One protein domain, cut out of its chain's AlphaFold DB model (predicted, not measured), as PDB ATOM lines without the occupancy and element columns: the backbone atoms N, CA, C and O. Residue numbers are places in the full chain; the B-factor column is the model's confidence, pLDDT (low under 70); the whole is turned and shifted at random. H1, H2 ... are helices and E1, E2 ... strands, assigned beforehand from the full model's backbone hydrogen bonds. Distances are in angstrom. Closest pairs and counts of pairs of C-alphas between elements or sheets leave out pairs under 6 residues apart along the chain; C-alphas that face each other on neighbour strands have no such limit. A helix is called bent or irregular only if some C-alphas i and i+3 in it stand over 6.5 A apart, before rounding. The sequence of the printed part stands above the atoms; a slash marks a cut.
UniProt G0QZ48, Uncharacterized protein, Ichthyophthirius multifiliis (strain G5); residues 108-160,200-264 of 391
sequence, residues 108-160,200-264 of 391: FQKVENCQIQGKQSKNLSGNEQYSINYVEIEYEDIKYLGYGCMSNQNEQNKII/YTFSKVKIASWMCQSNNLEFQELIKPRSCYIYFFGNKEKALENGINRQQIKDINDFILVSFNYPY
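Overview. This is residues 108 to 160 and 200 to 264 of the 391 residues of an uncharacterized protein of Ichthyophthirius multifiliis (strain G5) (UniProt G0QZ48). One antiparallel sheet of five strands is curled like part of a barrel and folded back on itself, E3 and E2 facing E4 and E5 with the bent strand E1 as the hinge, and its two edges come near each other. H2 packs on E3 and E5, and short H1 lies over E1 on the opposite face. The 118 printed residues, of mixed class, run E1 E2 E3 H1 E4 H2 E5; the sheet's order is E3 E2 E1 E4 E5. The whole is compact, with a radius of gyration of the C-alphas of 13.8 A and spans of 42 by 30 by 23 A.

Arrangement. E1, residues 109 to 124, bends by 109 degrees at residue 112. Its residues 114 to 124 pair with E2, residues 128 to 139, in a hairpin, with N 120 and O 132 2.8 A apart. E2 and E3, residues 142 to 151, form the next hairpin of this meander, each strand the antiparallel neighbour of the one before; N 133 and O 148 are 2.8 A apart. Residues 109 to 114 of E1 pair with E4, residues 226 to 233, with N 111 and O 228 2.8 A apart. E4 pairs with E5, residues 255 to 259, with N 257 and O 231 2.8 A apart. The closest C-alphas of edge strands E3 and E5, Gly 146 and Ile 256, are 4.6 A apart. H2, residues 236 to 244, is on the sheet; its closest C-alphas to E5 are Ala 239 and Phe 255, 4.2 A. H1, residues 219 to 222, is on the opposite face at a height over the sheet of 9.4 A. In H2 every O i to N i+4 pair is within hydrogen-bond range; H1 is too short for one.

Along the chain. E1 begins at C-alpha 109 (25.002, 46.359, 27.698) and measures 29.8 A, E2 32.2 A, E3 28.8 A and E4 21.3 A. E5 ends at C-alpha 259 (33.061, 45.884, 21.569).

Size, cuts and confidence. Residues 161 to 199 are not printed, a gap of 20.3 A between C-alphas 160 and 200. No link printed whole is long. The 25 residues under pLDDT 70 include 123 to 128, 153 to 160 and 200 to 205.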
ATOM      1  N   PHE A 108      27.605  42.600  29.165       87.44
ATOM      2  CA  PHE A 108      27.649  43.663  28.168       87.44
ATOM      3  C   PHE A 108      26.269  44.273  27.945       87.44
ATOM      4  O   PHE A 108      25.292  43.582  27.655       87.44
ATOM      5  N   GLN A 109      26.207  45.599  27.997       91.94
ATOM      6  CA  GLN A 109      25.002  46.359  27.698       91.94
ATOM      7  C   GLN A 109      25.062  46.860  26.260       91.94
ATOM      8  O   GLN A 109      26.060  47.445  25.839       91.94
ATOM      9  N   LYS A 110      23.998  46.620  25.492       93.81
ATOM     10  CA  LYS A 110      23.899  47.132  24.125       93.81
ATOM     11  C   LYS A 110      23.586  48.628  24.154       93.81
ATOM     12  O   LYS A 110      22.689  49.057  24.872       93.81
ATOM     13  N   VAL A 111      24.298  49.388  23.333       95.00
ATOM     14  CA  VAL A 111      24.149  50.834  23.133       95.00
ATOM     15  C   VAL A 111      24.036  51.105  21.636       95.00
ATOM     16  O   VAL A 111      24.651  50.396  20.841       95.00
ATOM     17  N   GLU A 112      23.237  52.087  21.221       93.94
ATOM     18  CA  GLU A 112      22.942  52.320  19.797       93.94
ATOM     19  C   GLU A 112      23.945  53.245  19.102       93.94
ATOM     20  O   GLU A 112      24.306  53.001  17.951       93.94
ATOM     21  N   ASN A 113      24.449  54.253  19.814       93.75
ATOM     22  CA  ASN A 113      25.282  55.303  19.240       93.75
ATOM     23  C   ASN A 113      26.722  55.185  19.737       93.75
ATOM     24  O   ASN A 113      27.117  55.795  20.732       93.75
ATOM     25  N   CYS A 114      27.516  54.387  19.023       93.81
ATOM     26  CA  CYS A 114      28.944  54.253  19.272       93.81
ATOM     27  C   CYS A 114      29.739  54.652  18.030       93.81
ATOM     28  O   CYS A 114      29.499  54.137  16.934       93.81
ATOM     29  N   GLN A 115      30.713  55.543  18.204       91.88
ATOM     30  CA  GLN A 115      31.513  56.099  17.119       91.88
ATOM     31  C   GLN A 115      33.001  56.097  17.472       91.88
ATOM     32  O   GLN A 115      33.404  56.614  18.512       91.88
ATOM     33  N   ILE A 116      33.850  55.547  16.601       89.94
ATOM     34  CA  ILE A 116      35.302  55.588  16.811       89.94
ATOM     35  C   ILE A 116      35.816  57.006  16.531       89.94
ATOM     36  O   ILE A 116      35.697  57.507  15.418       89.94
ATOM     37  N   GLN A 117      36.408  57.638  17.546       88.94
ATOM     38  CA  GLN A 117      36.988  58.986  17.488       88.94
ATOM     39  C   GLN A 117      38.481  58.965  17.151       88.94
ATOM     40  O   GLN A 117      39.030  59.925  16.617       88.94
ATOM     41  N   GLY A 118      39.167  57.868  17.475       85.25
ATOM     42  CA  GLY A 118      40.598  57.751  17.239       85.25
ATOM     43  C   GLY A 118      41.110  56.330  17.389       85.25
ATOM     44  O   GLY A 118      40.465  55.470  17.986       85.25
ATOM     45  N   LYS A 119      42.308  56.087  16.856       83.88
ATOM     46  CA  LYS A 119      42.993  54.795  16.913       83.88
ATOM     47  C   LYS A 119      44.446  55.009  17.309       83.88
ATOM     48  O   LYS A 119      45.153  55.803  16.695       83.88
ATOM     49  N   GLN A 120      44.904  54.273  18.311       82.12
ATOM     50  CA  GLN A 120      46.313  54.180  18.668       82.12
ATOM     51  C   GLN A 120      46.803  52.767  18.384       82.12
ATOM     52  O   GLN A 120      46.530  51.831  19.135       82.12
ATOM     53  N   SER A 121      47.555  52.623  17.298       77.44
ATOM     54  CA  SER A 121      48.165  51.356  16.907       77.44
ATOM     55  C   SER A 121      49.556  51.213  17.508       77.44
ATOM     56  O   SER A 121      50.348  52.156  17.531       77.44
ATOM     57  N   LYS A 122      49.875  50.004  17.957       73.56
ATOM     58  CA  LYS A 122      51.215  49.606  18.355       73.56
ATOM     59  C   LYS A 122      51.498  48.229  17.776       73.56
ATOM     60  O   LYS A 122      50.797  47.265  18.063       73.56
ATOM     61  N   ASN A 123      52.574  48.127  17.006       68.38
ATOM     62  CA  ASN A 123      53.101  46.819  16.646       68.38
ATOM     63  C   ASN A 123      53.695  46.203  17.913       68.38
ATOM     64  O   ASN A 123      54.693  46.697  18.449       68.38
ATOM     65  N   LEU A 124      53.033  45.169  18.431       64.00
ATOM     66  CA  LEU A 124      53.582  44.355  19.501       64.00
ATOM     67  C   LEU A 124      54.585  43.426  18.824       64.00
ATOM     68  O   LEU A 124      54.231  42.676  17.923       64.00
ATOM     69  N   SER A 125      55.866  43.575  19.170       52.38
ATOM     70  CA  SER A 125      56.966  42.936  18.441       52.38
ATOM     71  C   SER A 125      56.696  41.444  18.176       52.38
ATOM     72  O   SER A 125      56.541  40.668  19.114       52.38
ATOM     73  N   GLY A 126      56.640  41.076  16.893       56.25
ATOM     74  CA  GLY A 126      56.024  39.849  16.387       56.25
ATOM     75  C   GLY A 126      55.118  40.180  15.193       56.25
ATOM     76  O   GLY A 126      55.045  41.332  14.772       56.25
ATOM     77  N   ASN A 127      54.415  39.185  14.642       61.47
ATOM     78  CA  ASN A 127      53.411  39.414  13.593       61.47
ATOM     79  C   ASN A 127      52.104  40.027  14.147       61.47
ATOM     80  O   ASN A 127      51.141  40.122  13.391       61.47
ATOM     81  N   GLU A 128      52.035  40.421  15.429       67.56
ATOM     82  CA  GLU A 128      50.824  40.982  16.038       67.56
ATOM     83  C   GLU A 128      50.765  42.515  15.921       67.56
ATOM     84  O   GLU A 128      51.554  43.262  16.506       67.56
ATOM     85  N   GLN A 129      49.764  42.991  15.191       75.19
ATOM     86  CA  GLN A 129      49.370  44.391  15.151       75.19
ATOM     87  C   GLN A 129      48.210  44.582  16.121       75.19
ATOM     88  O   GLN A 129      47.110  44.096  15.865       75.19
ATOM     89  N   TYR A 130      48.458  45.295  17.218       82.50
ATOM     90  CA  TYR A 130      47.456  45.593  18.234       82.50
ATOM     91  C   TYR A 130      47.121  47.082  18.210       82.50
ATOM     92  O   TYR A 130      47.999  47.938  18.096       82.50
ATOM     93  N   SER A 131      45.850  47.425  18.345       83.38
ATOM     94  CA  SER A 131      45.421  48.820  18.385       83.38
ATOM     95  C   SER A 131      44.315  49.034  19.399       83.38
ATOM     96  O   SER A 131      43.453  48.179  19.568       83.38
ATOM     97  N   ILE A 132      44.362  50.180  20.073       88.00
ATOM     98  CA  ILE A 132      43.281  50.676  20.920       88.00
ATOM     99  C   ILE A 132      42.452  51.653  20.099       88.00
ATOM    100  O   ILE A 132      42.998  52.601  19.531       88.00
ATOM    101  N   ASN A 133      41.145  51.437  20.076       89.50
ATOM    102  CA  ASN A 133      40.181  52.360  19.504       89.50
ATOM    103  C   ASN A 133      39.558  53.175  20.631       89.50
ATOM    104  O   ASN A 133      39.032  52.611  21.586       89.50
ATOM    105  N   TYR A 134      39.599  54.490  20.492       92.06
ATOM    106  CA  TYR A 134      38.888  55.431  21.343       92.06
ATOM    107  C   TYR A 134      37.484  55.588  20.776       92.06
ATOM    108  O   TYR A 134      37.330  56.005  19.626       92.06
ATOM    109  N   VAL A 135      36.473  55.207  21.549       93.69
ATOM    110  CA  VAL A 135      35.081  55.157  21.103       93.69
ATOM    111  C   VAL A 135      34.272  56.157  21.912       93.69
ATOM    112  O   VAL A 135      34.233  56.066  23.132       93.69
ATOM    113  N   GLU A 136      33.634  57.109  21.247       95.88
ATOM    114  CA  GLU A 136      32.577  57.904  21.864       95.88
ATOM    115  C   GLU A 136      31.308  57.056  21.895       95.88
ATOM    116  O   GLU A 136      30.883  56.532  20.864       95.88
ATOM    117  N   ILE A 137      30.747  56.890  23.083       96.56
ATOM    118  CA  ILE A 137      29.515  56.143  23.325       96.56
ATOM    119  C   ILE A 137      28.493  57.080  23.956       96.56
ATOM    120  O   ILE A 137      28.847  57.905  24.797       96.56
ATOM    121  N   GLU A 138      27.233  56.956  23.566       96.56
ATOM    122  CA  GLU A 138      26.121  57.671  24.191       96.56
ATOM    123  C   GLU A 138      25.337  56.705  25.076       96.56
ATOM    124  O   GLU A 138      24.704  55.773  24.587       96.56
ATOM    125  N   TYR A 139      25.415  56.894  26.388       95.88
ATOM    126  CA  TYR A 139      24.758  56.054  27.385       95.88
ATOM    127  C   TYR A 139      23.973  56.964  28.325       95.88
ATOM    128  O   TYR A 139      24.532  57.938  28.814       95.88
ATOM    129  N   GLU A 140      22.686  56.686  28.549       94.38
ATOM    130  CA  GLU A 140      21.821  57.545  29.383       94.38
ATOM    131  C   GLU A 140      21.866  59.032  28.953       94.38
ATOM    132  O   GLU A 140      21.994  59.925  29.784       94.38
ATOM    133  N   ASP A 141      21.822  59.291  27.637       95.62
ATOM    134  CA  ASP A 141      21.898  60.628  27.011       95.62
ATOM    135  C   ASP A 141      23.188  61.424  27.312       95.62
ATOM    136  O   ASP A 141      23.291  62.621  27.029       95.62
ATOM    137  N   ILE A 142      24.212  60.762  27.861       96.25
ATOM    138  CA  ILE A 142      25.522  61.343  28.157       96.25
ATOM    139  C   ILE A 142      26.580  60.678  27.275       96.25
ATOM    140  O   ILE A 142      26.604  59.463  27.069       96.25
ATOM    141  N   LYS A 143      27.495  61.496  26.747       96.44
ATOM    142  CA  LYS A 143      28.615  61.030  25.928       96.44
ATOM    143  C   LYS A 143      29.821  60.677  26.792       96.44
ATOM    144  O   LYS A 143      30.383  61.547  27.455       96.44
ATOM    145  N   TYR A 144      30.274  59.434  26.699       97.31
ATOM    146  CA  TYR A 144      31.461  58.933  27.387       97.31
ATOM    147  C   TYR A 144      32.543  58.516  26.397       97.31
ATOM    148  O   TYR A 144      32.266  58.115  25.265       97.31
ATOM    149  N   LEU A 145      33.794  58.560  26.851       96.56
ATOM    150  CA  LEU A 145      34.902  57.893  26.186       96.56
ATOM    151  C   LEU A 145      35.026  56.448  26.684       96.56
ATOM    152  O   LEU A 145      35.274  56.202  27.862       96.56
ATOM    153  N   GLY A 146      34.901  55.500  25.764       95.31
ATOM    154  CA  GLY A 146      35.225  54.095  25.962       95.31
ATOM    155  C   GLY A 146      36.400  53.643  25.098       95.31
ATOM    156  O   GLY A 146      36.903  54.374  24.238       95.31
ATOM    157  N   TYR A 147      36.839  52.408  25.321       94.19
ATOM    158  CA  TYR A 147      37.997  51.830  24.651       94.19
ATOM    159  C   TYR A 147      37.660  50.454  24.102       94.19
ATOM    160  O   TYR A 147      37.281  49.554  24.844       94.19
ATOM    161  N   GLY A 148      37.843  50.284  22.799       91.12
ATOM    162  CA  GLY A 148      37.870  48.977  22.153       91.12
ATOM    163  C   GLY A 148      39.284  48.613  21.726       91.12
ATOM    164  O   GLY A 148      40.210  49.422  21.825       91.12
ATOM    165  N   CYS A 149      39.466  47.407  21.200       88.12
ATOM    166  CA  CYS A 149      40.733  47.019  20.596       88.12
ATOM    167  C   CYS A 149      40.547  46.281  19.271       88.12
ATOM    168  O   CYS A 149      39.513  45.653  19.036       88.12
ATOM    169  N   MET A 150      41.560  46.359  18.404       86.00
ATOM    170  CA  MET A 150      41.676  45.528  17.202       86.00
ATOM    171  C   MET A 150      43.010  44.787  17.224       86.00
ATOM    172  O   MET A 150      44.037  45.387  17.558       86.00
ATOM    173  N   SER A 151      42.994  43.510  16.852       83.25
ATOM    174  CA  SER A 151      44.185  42.674  16.704       83.25
ATOM    175  C   SER A 151      44.080  41.821  15.444       83.25
ATOM    176  O   SER A 151      43.030  41.260  15.133       83.25
ATOM    177  N   ASN A 152      45.191  41.685  14.724       76.06
ATOM    178  CA  ASN A 152      45.293  40.770  13.586       76.06
ATOM    179  C   ASN A 152      45.489  39.295  14.006       76.06
ATOM    180  O   ASN A 152      45.517  38.419  13.143       76.06
ATOM    181  N   GLN A 153      45.600  38.987  15.307       67.88
ATOM    182  CA  GLN A 153      45.585  37.599  15.793       67.88
ATOM    183  C   GLN A 153      44.219  36.934  15.600       67.88
ATOM    184  O   GLN A 153      44.158  35.737  15.319       67.88
ATOM    185  N   ASN A 154      43.133  37.706  15.708       60.66
ATOM    186  CA  ASN A 154      41.774  37.169  15.625       60.66
ATOM    187  C   ASN A 154      41.423  36.688  14.201       60.66
ATOM    188  O   ASN A 154      40.640  35.768  14.009       60.66
ATOM    189  N   GLU A 155      42.066  37.256  13.182       57.03
ATOM    190  CA  GLU A 155      41.823  36.903  11.777       57.03
ATOM    191  C   GLU A 155      42.430  35.575  11.358       57.03
ATOM    192  O   GLU A 155      42.033  35.007  10.342       57.03
ATOM    193  N   GLN A 156      43.426  35.077  12.091       47.12
ATOM    194  CA  GLN A 156      44.190  33.963  11.565       47.12
ATOM    195  C   GLN A 156      43.542  32.605  11.824       47.12
ATOM    196  O   GLN A 156      44.013  31.649  11.224       47.12
ATOM    197  N   ASN A 157      42.539  32.448  12.707       45.56
ATOM    198  CA  ASN A 157      42.109  31.123  13.217       45.56
ATOM    199  C   ASN A 157      43.295  30.231  13.671       45.56
ATOM    200  O   ASN A 157      43.163  29.030  13.901       45.56
ATOM    201  N   LYS A 158      44.485  30.823  13.819       43.88
ATOM    202  CA  LYS A 158      45.750  30.172  14.125       43.88
ATOM    203  C   LYS A 158      46.031  30.406  15.591       43.88
ATOM    204  O   LYS A 158      47.011  31.028  15.974       43.88
ATOM    205  N   ILE A 159      45.162  29.835  16.415       43.75
ATOM    206  CA  ILE A 159      45.411  29.677  17.851       43.75
ATOM    207  C   ILE A 159      46.697  28.838  18.072       43.75
ATOM    208  O   ILE A 159      47.311  28.894  19.130       43.75
ATOM    209  N   ILE A 160      47.152  28.114  17.038       40.12
ATOM    210  CA  ILE A 160      48.347  27.261  17.014       40.12
ATOM    211  C   ILE A 160      49.376  27.769  15.985       40.12
ATOM    212  O   ILE A 160      49.933  27.001  15.204       40.12
ATOM    213  N   TYR A 200      58.979  41.016  28.247       38.34
ATOM    214  CA  TYR A 200      57.634  41.533  27.998       38.34
ATOM    215  C   TYR A 200      56.615  40.478  28.424       38.34
ATOM    216  O   TYR A 200      56.333  39.534  27.693       38.34
ATOM    217  N   THR A 201      56.058  40.642  29.619       33.66
ATOM    218  CA  THR A 201      54.883  39.884  30.049       33.66
ATOM    219  C   THR A 201      53.620  40.477  29.420       33.66
ATOM    220  O   THR A 201      53.578  41.661  29.076       33.66
ATOM    221  N   PHE A 202      52.560  39.670  29.319       37.97
ATOM    222  CA  PHE A 202      51.185  40.037  28.925       37.97
ATOM    223  C   PHE A 202      50.591  41.272  29.664       37.97
ATOM    224  O   PHE A 202      49.479  41.693  29.372       37.97
ATOM    225  N   SER A 203      51.326  41.882  30.601       42.09
ATOM    226  CA  SER A 203      50.917  42.938  31.534       42.09
ATOM    227  C   SER A 203      50.810  44.358  30.956       42.09
ATOM    228  O   SER A 203      50.360  45.255  31.665       42.09
ATOM    229  N   LYS A 204      51.208  44.613  29.699       50.88
ATOM    230  CA  LYS A 204      51.216  45.987  29.133       50.88
ATOM    231  C   LYS A 204      49.953  46.378  28.351       50.88
ATOM    232  O   LYS A 204      49.825  47.546  27.985       50.88
ATOM    233  N   VAL A 205      49.039  45.446  28.082       65.00
ATOM    234  CA  VAL A 205      47.756  45.710  27.404       65.00
ATOM    235  C   VAL A 205      46.609  45.395  28.359       65.00
ATOM    236  O   VAL A 205      46.493  44.274  28.838       65.00
ATOM    237  N   LYS A 206      45.776  46.402  28.662       77.50
ATOM    238  CA  LYS A 206      44.650  46.271  29.608       77.50
ATOM    239  C   LYS A 206      43.464  45.487  29.037       77.50
ATOM    240  O   LYS A 206      42.639  45.010  29.802       77.50
ATOM    241  N   ILE A 207      43.394  45.348  27.711       81.50
ATOM    242  CA  ILE A 207      42.363  44.577  27.013       81.50
ATOM    243  C   ILE A 207      43.051  43.398  26.324       81.50
ATOM    244  O   ILE A 207      44.079  43.565  25.665       81.50
ATOM    245  N   ALA A 208      42.522  42.193  26.517       76.56
ATOM    246  CA  ALA A 208      43.129  40.983  25.981       76.56
ATOM    247  C   ALA A 208      42.902  40.857  24.465       76.56
ATOM    248  O   ALA A 208      41.824  41.179  23.970       76.56
ATOM    249  N   SER A 209      43.889  40.335  23.727       75.06
ATOM    250  CA  SER A 209      43.834  40.235  22.257       75.06
ATOM    251  C   SER A 209      42.657  39.402  21.735       75.06
ATOM    252  O   SER A 209      42.109  39.716  20.681       75.06
ATOM    253  N   TRP A 210      42.206  38.395  22.492       71.44
ATOM    254  CA  TRP A 210      41.028  37.582  22.160       71.44
ATOM    255  C   TRP A 210      39.700  38.358  22.243       71.44
ATOM    256  O   TRP A 210      38.713  37.935  21.648       71.44
ATOM    257  N   MET A 211      39.672  39.503  22.935       76.06
ATOM    258  CA  MET A 211      38.526  40.423  22.962       76.06
ATOM    259  C   MET A 211      38.557  41.431  21.806       76.06
ATOM    260  O   MET A 211      37.611  42.196  21.626       76.06
ATOM    261  N   CYS A 212      39.641  41.481  21.032       82.25
ATOM    262  CA  CYS A 212      39.812  42.493  20.004       82.25
ATOM    263  C   CYS A 212      39.125  42.120  18.695       82.25
ATOM    264  O   CYS A 212      39.136  40.969  18.258       82.25
ATOM    265  N   GLN A 213      38.580  43.127  18.019       82.56
ATOM    266  CA  GLN A 213      38.046  42.989  16.670       82.56
ATOM    267  C   GLN A 213      39.171  42.670  15.670       82.56
ATOM    268  O   GLN A 213      40.336  43.000  15.900       82.56
ATOM    269  N   SER A 214      38.829  42.041  14.547       78.88
ATOM    270  CA  SER A 214      39.745  41.905  13.412       78.88
ATOM    271  C   SER A 214      40.214  43.283  12.921       78.88
ATOM    272  O   SER A 214      39.453  44.250  12.929       78.88
ATOM    273  N   ASN A 215      41.478  43.382  12.508       74.69
ATOM    274  CA  ASN A 215      42.101  44.587  11.955       74.69
ATOM    275  C   ASN A 215      41.711  44.873  10.483       74.69
ATOM    276  O   ASN A 215      42.076  45.921   9.961       74.69
ATOM    277  N   ASN A 216      40.953  43.984   9.837       69.94
ATOM    278  CA  ASN A 216      40.565  44.050   8.421       69.94
ATOM    279  C   ASN A 216      39.460  45.058   8.081       69.94
ATOM    280  O   ASN A 216      39.076  45.155   6.919       69.94
ATOM    281  N   LEU A 217      38.920  45.786   9.057       68.38
ATOM    282  CA  LEU A 217      37.892  46.784   8.778       68.38
ATOM    283  C   LEU A 217      38.524  48.080   8.278       68.38
ATOM    284  O   LEU A 217      39.392  48.657   8.942       68.38
ATOM    285  N   GLU A 218      38.049  48.555   7.127       72.31
ATOM    286  CA  GLU A 218      38.424  49.866   6.618       72.31
ATOM    287  C   GLU A 218      38.028  50.938   7.635       72.31
ATOM    288  O   GLU A 218      36.901  50.984   8.131       72.31
ATOM    289  N   PHE A 219      38.967  51.832   7.952       68.69
ATOM    290  CA  PHE A 219      38.754  52.854   8.974       68.69
ATOM    291  C   PHE A 219      37.507  53.707   8.700       68.69
ATOM    292  O   PHE A 219      36.836  54.098   9.643       68.69
ATOM    293  N   GLN A 220      37.149  53.937   7.433       73.81
ATOM    294  CA  GLN A 220      35.960  54.705   7.050       73.81
ATOM    295  C   GLN A 220      34.640  54.064   7.509       73.81
ATOM    296  O   GLN A 220      33.694  54.778   7.839       73.81
ATOM    297  N   GLU A 221      34.572  52.734   7.581       73.81
ATOM    298  CA  GLU A 221      33.405  52.030   8.123       73.81
ATOM    299  C   GLU A 221      33.339  52.133   9.650       73.81
ATOM    300  O   GLU A 221      32.255  52.142  10.231       73.81
ATOM    301  N   LEU A 222      34.496  52.260  10.303       71.38
ATOM    302  CA  LEU A 222      34.626  52.336  11.758       71.38
ATOM    303  C   LEU A 222      34.163  53.681  12.346       71.38
ATOM    304  O   LEU A 222      33.782  53.730  13.515       71.38
ATOM    305  N   ILE A 223      34.178  54.758  11.556       81.31
ATOM    306  CA  ILE A 223      33.798  56.115  12.001       81.31
ATOM    307  C   ILE A 223      32.283  56.354  11.927       81.31
ATOM    308  O   ILE A 223      31.811  57.403  12.366       81.31
ATOM    309  N   LYS A 224      31.507  55.434  11.343       87.00
ATOM    310  CA  LYS A 224      30.049  55.569  11.280       87.00
ATOM    311  C   LYS A 224      29.430  55.178  12.628       87.00
ATOM    312  O   LYS A 224      29.830  54.151  13.180       87.00
ATOM    313  N   PRO A 225      28.455  55.951  13.145       90.50
ATOM    314  CA  PRO A 225      27.694  55.555  14.322       90.50
ATOM    315  C   PRO A 225      27.054  54.186  14.101       90.50
ATOM    316  O   PRO A 225      26.424  53.943  13.069       90.50
ATOM    317  N   ARG A 226      27.248  53.281  15.057       92.00
ATOM    318  CA  ARG A 226      26.656  51.942  15.035       92.00
ATOM    319  C   ARG A 226      26.424  51.441  16.446       92.00
ATOM    320  O   ARG A 226      27.117  51.858  17.376       92.00
ATOM    321  N   SER A 227      25.526  50.469  16.570       93.25
ATOM    322  CA  SER A 227      25.309  49.820  17.853       93.25
ATOM    323  C   SER A 227      26.566  49.085  18.306       93.25
ATOM    324  O   SER A 227      27.204  48.390  17.508       93.25
ATOM    325  N   CYS A 228      26.891  49.199  19.584       92.81
ATOM    326  CA  CYS A 228      27.977  48.478  20.219       92.81
ATOM    327  C   CYS A 228      27.536  47.898  21.561       92.81
ATOM    328  O   CYS A 228      26.395  48.049  21.994       92.81
ATOM    329  N   TYR A 229      28.459  47.203  22.201       93.38
ATOM    330  CA  TYR A 229      28.287  46.583  23.495       93.38
ATOM    331  C   TYR A 229      29.324  47.176  24.435       93.38
ATOM    332  O   TYR A 229      30.513  47.212  24.101       93.38
ATOM    333  N   ILE A 230      28.881  47.627  25.603       94.06
ATOM    334  CA  ILE A 230      29.745  48.230  26.614       94.06
ATOM    335  C   ILE A 230      29.811  47.368  27.871       94.06
ATOM    336  O   ILE A 230      28.818  46.769  28.278       94.06
ATOM    337  N   TYR A 231      30.983  47.334  28.493       93.25
ATOM    338  CA  TYR A 231      31.220  46.711  29.787       93.25
ATOM    339  C   TYR A 231      32.019  47.669  30.664       93.25
ATOM    340  O   TYR A 231      32.989  48.281  30.215       93.25
ATOM    341  N   PHE A 232      31.621  47.805  31.923       93.69
ATOM    342  CA  PHE A 232      32.305  48.672  32.874       93.69
ATOM    343  C   PHE A 232      33.392  47.872  33.588       93.69
ATOM    344  O   PHE A 232      33.111  47.094  34.496       93.69
ATOM    345  N   PHE A 233      34.642  48.037  33.158       89.75
ATOM    346  CA  PHE A 233      35.771  47.365  33.784       89.75
ATOM    347  C   PHE A 233      36.093  48.033  35.124       89.75
ATOM    348  O   PHE A 233      36.270  49.249  35.172       89.75
ATOM    349  N   GLY A 234      36.182  47.241  36.198       89.62
ATOM    350  CA  GLY A 234      36.405  47.746  37.553       89.62
ATOM    351  C   GLY A 234      35.115  48.243  38.214       89.62
ATOM    352  O   GLY A 234      34.102  47.545  38.212       89.62
ATOM    353  N   ASN A 235      35.147  49.426  38.823       93.44
ATOM    354  CA  ASN A 235      33.964  50.051  39.417       93.44
ATOM    355  C   ASN A 235      33.174  50.854  38.362       93.44
ATOM    356  O   ASN A 235      33.737  51.731  37.706       93.44
ATOM    357  N   LYS A 236      31.860  50.596  38.239       94.81
ATOM    358  CA  LYS A 236      30.981  51.254  37.251       94.81
ATOM    359  C   LYS A 236      30.999  52.782  37.351       94.81
ATOM    360  O   LYS A 236      31.149  53.446  36.332       94.81
ATOM    361  N   GLU A 237      30.863  53.336  38.552       96.56
ATOM    362  CA  GLU A 237      30.799  54.787  38.770       96.56
ATOM    363  C   GLU A 237      32.118  55.458  38.374       96.56
ATOM    364  O   GLU A 237      32.116  56.441  37.637       96.56
ATOM    365  N   LYS A 238      33.251  54.860  38.761       96.69
ATOM    366  CA  LYS A 238      34.581  55.351  38.370       96.69
ATOM    367  C   LYS A 238      34.837  55.225  36.873       96.69
ATOM    368  O   LYS A 238      35.434  56.116  36.277       96.69
ATOM    369  N   ALA A 239      34.394  54.136  36.247       96.06
ATOM    370  CA  ALA A 239      34.517  53.957  34.804       96.06
ATOM    371  C   ALA A 239      33.726  55.030  34.033       96.06
ATOM    372  O   ALA A 239      34.234  55.568  33.049       96.06
ATOM    373  N   LEU A 240      32.521  55.374  34.505       96.88
ATOM    374  CA  LEU A 240      31.710  56.468  33.963       96.88
ATOM    375  C   LEU A 240      32.388  57.830  34.175       96.88
ATOM    376  O   LEU A 240      32.529  58.590  33.220       96.88
ATOM    377  N   GLU A 241      32.871  58.119  35.386       97.19
ATOM    378  CA  GLU A 241      33.603  59.355  35.700       97.19
ATOM    379  C   GLU A 241      34.841  59.526  34.804       97.19
ATOM    380  O   GLU A 241      35.028  60.566  34.170       97.19
ATOM    381  N   ASN A 242      35.661  58.479  34.677       96.12
ATOM    382  CA  ASN A 242      36.840  58.484  33.812       96.12
ATOM    383  C   ASN A 242      36.469  58.657  32.332       96.12
ATOM    384  O   ASN A 242      37.199  59.322  31.591       96.12
ATOM    385  N   GLY A 243      35.330  58.095  31.913       95.94
ATOM    386  CA  GLY A 243      34.773  58.248  30.571       95.94
ATOM    387  C   GLY A 243      34.329  59.680  30.265       95.94
ATOM    388  O   GLY A 243      34.617  60.174  29.174       95.94
ATOM    389  N   ILE A 244      33.698  60.371  31.222       97.06
ATOM    390  CA  ILE A 244      33.334  61.800  31.113       97.06
ATOM    391  C   ILE A 244      34.597  62.656  31.040       97.06
ATOM    392  O   ILE A 244      34.741  63.498  30.153       97.06
ATOM    393  N   ASN A 245      35.548  62.389  31.934       96.44
ATOM    394  CA  ASN A 245      36.818  63.107  32.022       96.44
ATOM    395  C   ASN A 245      37.781  62.788  30.865       96.44
ATOM    396  O   ASN A 245      38.869  63.361  30.800       96.44
ATOM    397  N   ARG A 246      37.405  61.870  29.960       93.38
ATOM    398  CA  ARG A 246      38.202  61.427  28.806       93.38
ATOM    399  C   ARG A 246      39.638  61.053  29.187       93.38
ATOM    400  O   ARG A 246      40.583  61.374  28.462       93.38
ATOM    401  N   GLN A 247      39.814  60.392  30.333       89.81
ATOM    402  CA  GLN A 247      41.141  60.004  30.812       89.81
ATOM    403  C   GLN A 247      41.812  59.032  29.826       89.81
ATOM    404  O   GLN A 247      41.170  58.461  28.949       89.81
ATOM    405  N   GLN A 248      43.128  58.849  29.888       85.31
ATOM    406  CA  GLN A 248      43.793  57.895  28.997       85.31
ATOM    407  C   GLN A 248      43.777  56.499  29.617       85.31
ATOM    408  O   GLN A 248      44.131  56.332  30.781       85.31
ATOM    409  N   ILE A 249      43.459  55.467  28.820       84.25
ATOM    410  CA  ILE A 249      43.399  54.070  29.296       84.25
ATOM    411  C   ILE A 249      44.689  53.621  29.998       84.25
ATOM    412  O   ILE A 249      44.653  52.760  30.869       84.25
ATOM    413  N   LYS A 250      45.849  54.193  29.649       82.50
ATOM    414  CA  LYS A 250      47.141  53.844  30.261       82.50
ATOM    415  C   LYS A 250      47.177  54.149  31.758       82.50
ATOM    416  O   LYS A 250      47.734  53.346  32.505       82.50
ATOM    417  N   ASP A 251      46.489  55.198  32.186       85.38
ATOM    418  CA  ASP A 251      46.624  55.764  33.530       85.38
ATOM    419  C   ASP A 251      45.504  55.309  34.482       85.38
ATOM    420  O   ASP A 251      45.611  55.482  35.691       85.38
ATOM    421  N   ILE A 252      44.457  54.663  33.952       87.81
ATOM    422  CA  ILE A 252      43.241  54.301  34.705       87.81
ATOM    423  C   ILE A 252      43.014  52.795  34.789       87.81
ATOM    424  O   ILE A 252      43.242  52.073  33.821       87.81
ATOM    425  N   ASN A 253      42.535  52.297  35.924       89.81
ATOM    426  CA  ASN A 253      42.158  50.884  36.064       89.81
ATOM    427  C   ASN A 253      40.661  50.645  35.857       89.81
ATOM    428  O   ASN A 253      40.287  49.534  35.504       89.81
ATOM    429  N   ASP A 254      39.839  51.683  36.019       93.00
ATOM    430  CA  ASP A 254      38.396  51.642  35.806       93.00
ATOM    431  C   ASP A 254      38.067  52.347  34.487       93.00
ATOM    432  O   ASP A 254      38.366  53.532  34.325       93.00
ATOM    433  N   PHE A 255      37.505  51.630  33.517       94.75
ATOM    434  CA  PHE A 255      37.237  52.176  32.187       94.75
ATOM    435  C   PHE A 255      36.082  51.464  31.490       94.75
ATOM    436  O   PHE A 255      35.741  50.328  31.814       94.75
ATOM    437  N   ILE A 256      35.495  52.127  30.494       95.62
ATOM    438  CA  ILE A 256      34.424  51.539  29.691       95.62
ATOM    439  C   ILE A 256      35.050  50.758  28.537       95.62
ATOM    440  O   ILE A 256      35.664  51.333  27.638       95.62
ATOM    441  N   LEU A 257      34.925  49.437  28.577       93.56
ATOM    442  CA  LEU A 257      35.322  48.540  27.504       93.56
ATOM    443  C   LEU A 257      34.222  48.509  26.444       93.56
ATOM    444  O   LEU A 257      33.057  48.300  26.766       93.56
ATOM    445  N   VAL A 258      34.597  48.685  25.180       93.31
ATOM    446  CA  VAL A 258      33.667  48.706  24.050       93.31
ATOM    447  C   VAL A 258      33.996  47.589  23.071       93.31
ATOM    448  O   VAL A 258      35.136  47.452  22.624       93.31
ATOM    449  N   SER A 259      32.976  46.832  22.675       90.19
ATOM    450  CA  SER A 259      33.061  45.884  21.569       90.19
ATOM    451  C   SER A 259      31.940  46.082  20.568       90.19
ATOM    452  O   SER A 259      30.793  46.353  20.908       90.19
ATOM    453  N   PHE A 260      32.289  45.913  19.299       86.94
ATOM    454  CA  PHE A 260      31.345  45.930  18.188       86.94
ATOM    455  C   PHE A 260      30.912  44.524  17.760       86.94
ATOM    456  O   PHE A 260      29.994  44.394  16.959       86.94
ATOM    457  N   ASN A 261      31.544  43.485  18.314       79.06
ATOM    458  CA  ASN A 261      31.221  42.089  18.056       79.06
ATOM    459  C   ASN A 261      30.802  41.437  19.382       79.06
ATOM    460  O   ASN A 261      31.621  41.294  20.291       79.06
ATOM    461  N   TYR A 262      29.531  41.056  19.493       72.62
ATOM    462  CA  TYR A 262      28.985  40.299  20.620       72.62
ATOM    463  C   TYR A 262      28.045  39.202  20.084       72.62
ATOM    464  O   TYR A 262      27.332  39.468  19.109       72.62
ATOM    465  N   PRO A 263      27.997  38.005  20.695       67.75
ATOM    466  CA  PRO A 263      28.812  37.556  21.829       67.75
ATOM    467  C   PRO A 263      30.294  37.498  21.458       67.75
ATOM    468  O   PRO A 263      30.646  37.321  20.290       67.75
ATOM    469  N   TYR A 264      31.177  37.702  22.438       64.12
ATOM    470  CA  TYR A 264      32.597  37.459  22.199       64.12
ATOM    471  C   TYR A 264      32.773  36.027  21.710       64.12
ATOM    472  O   TYR A 264      32.014  35.136  22.097       64.12
TER     473      TYR A 264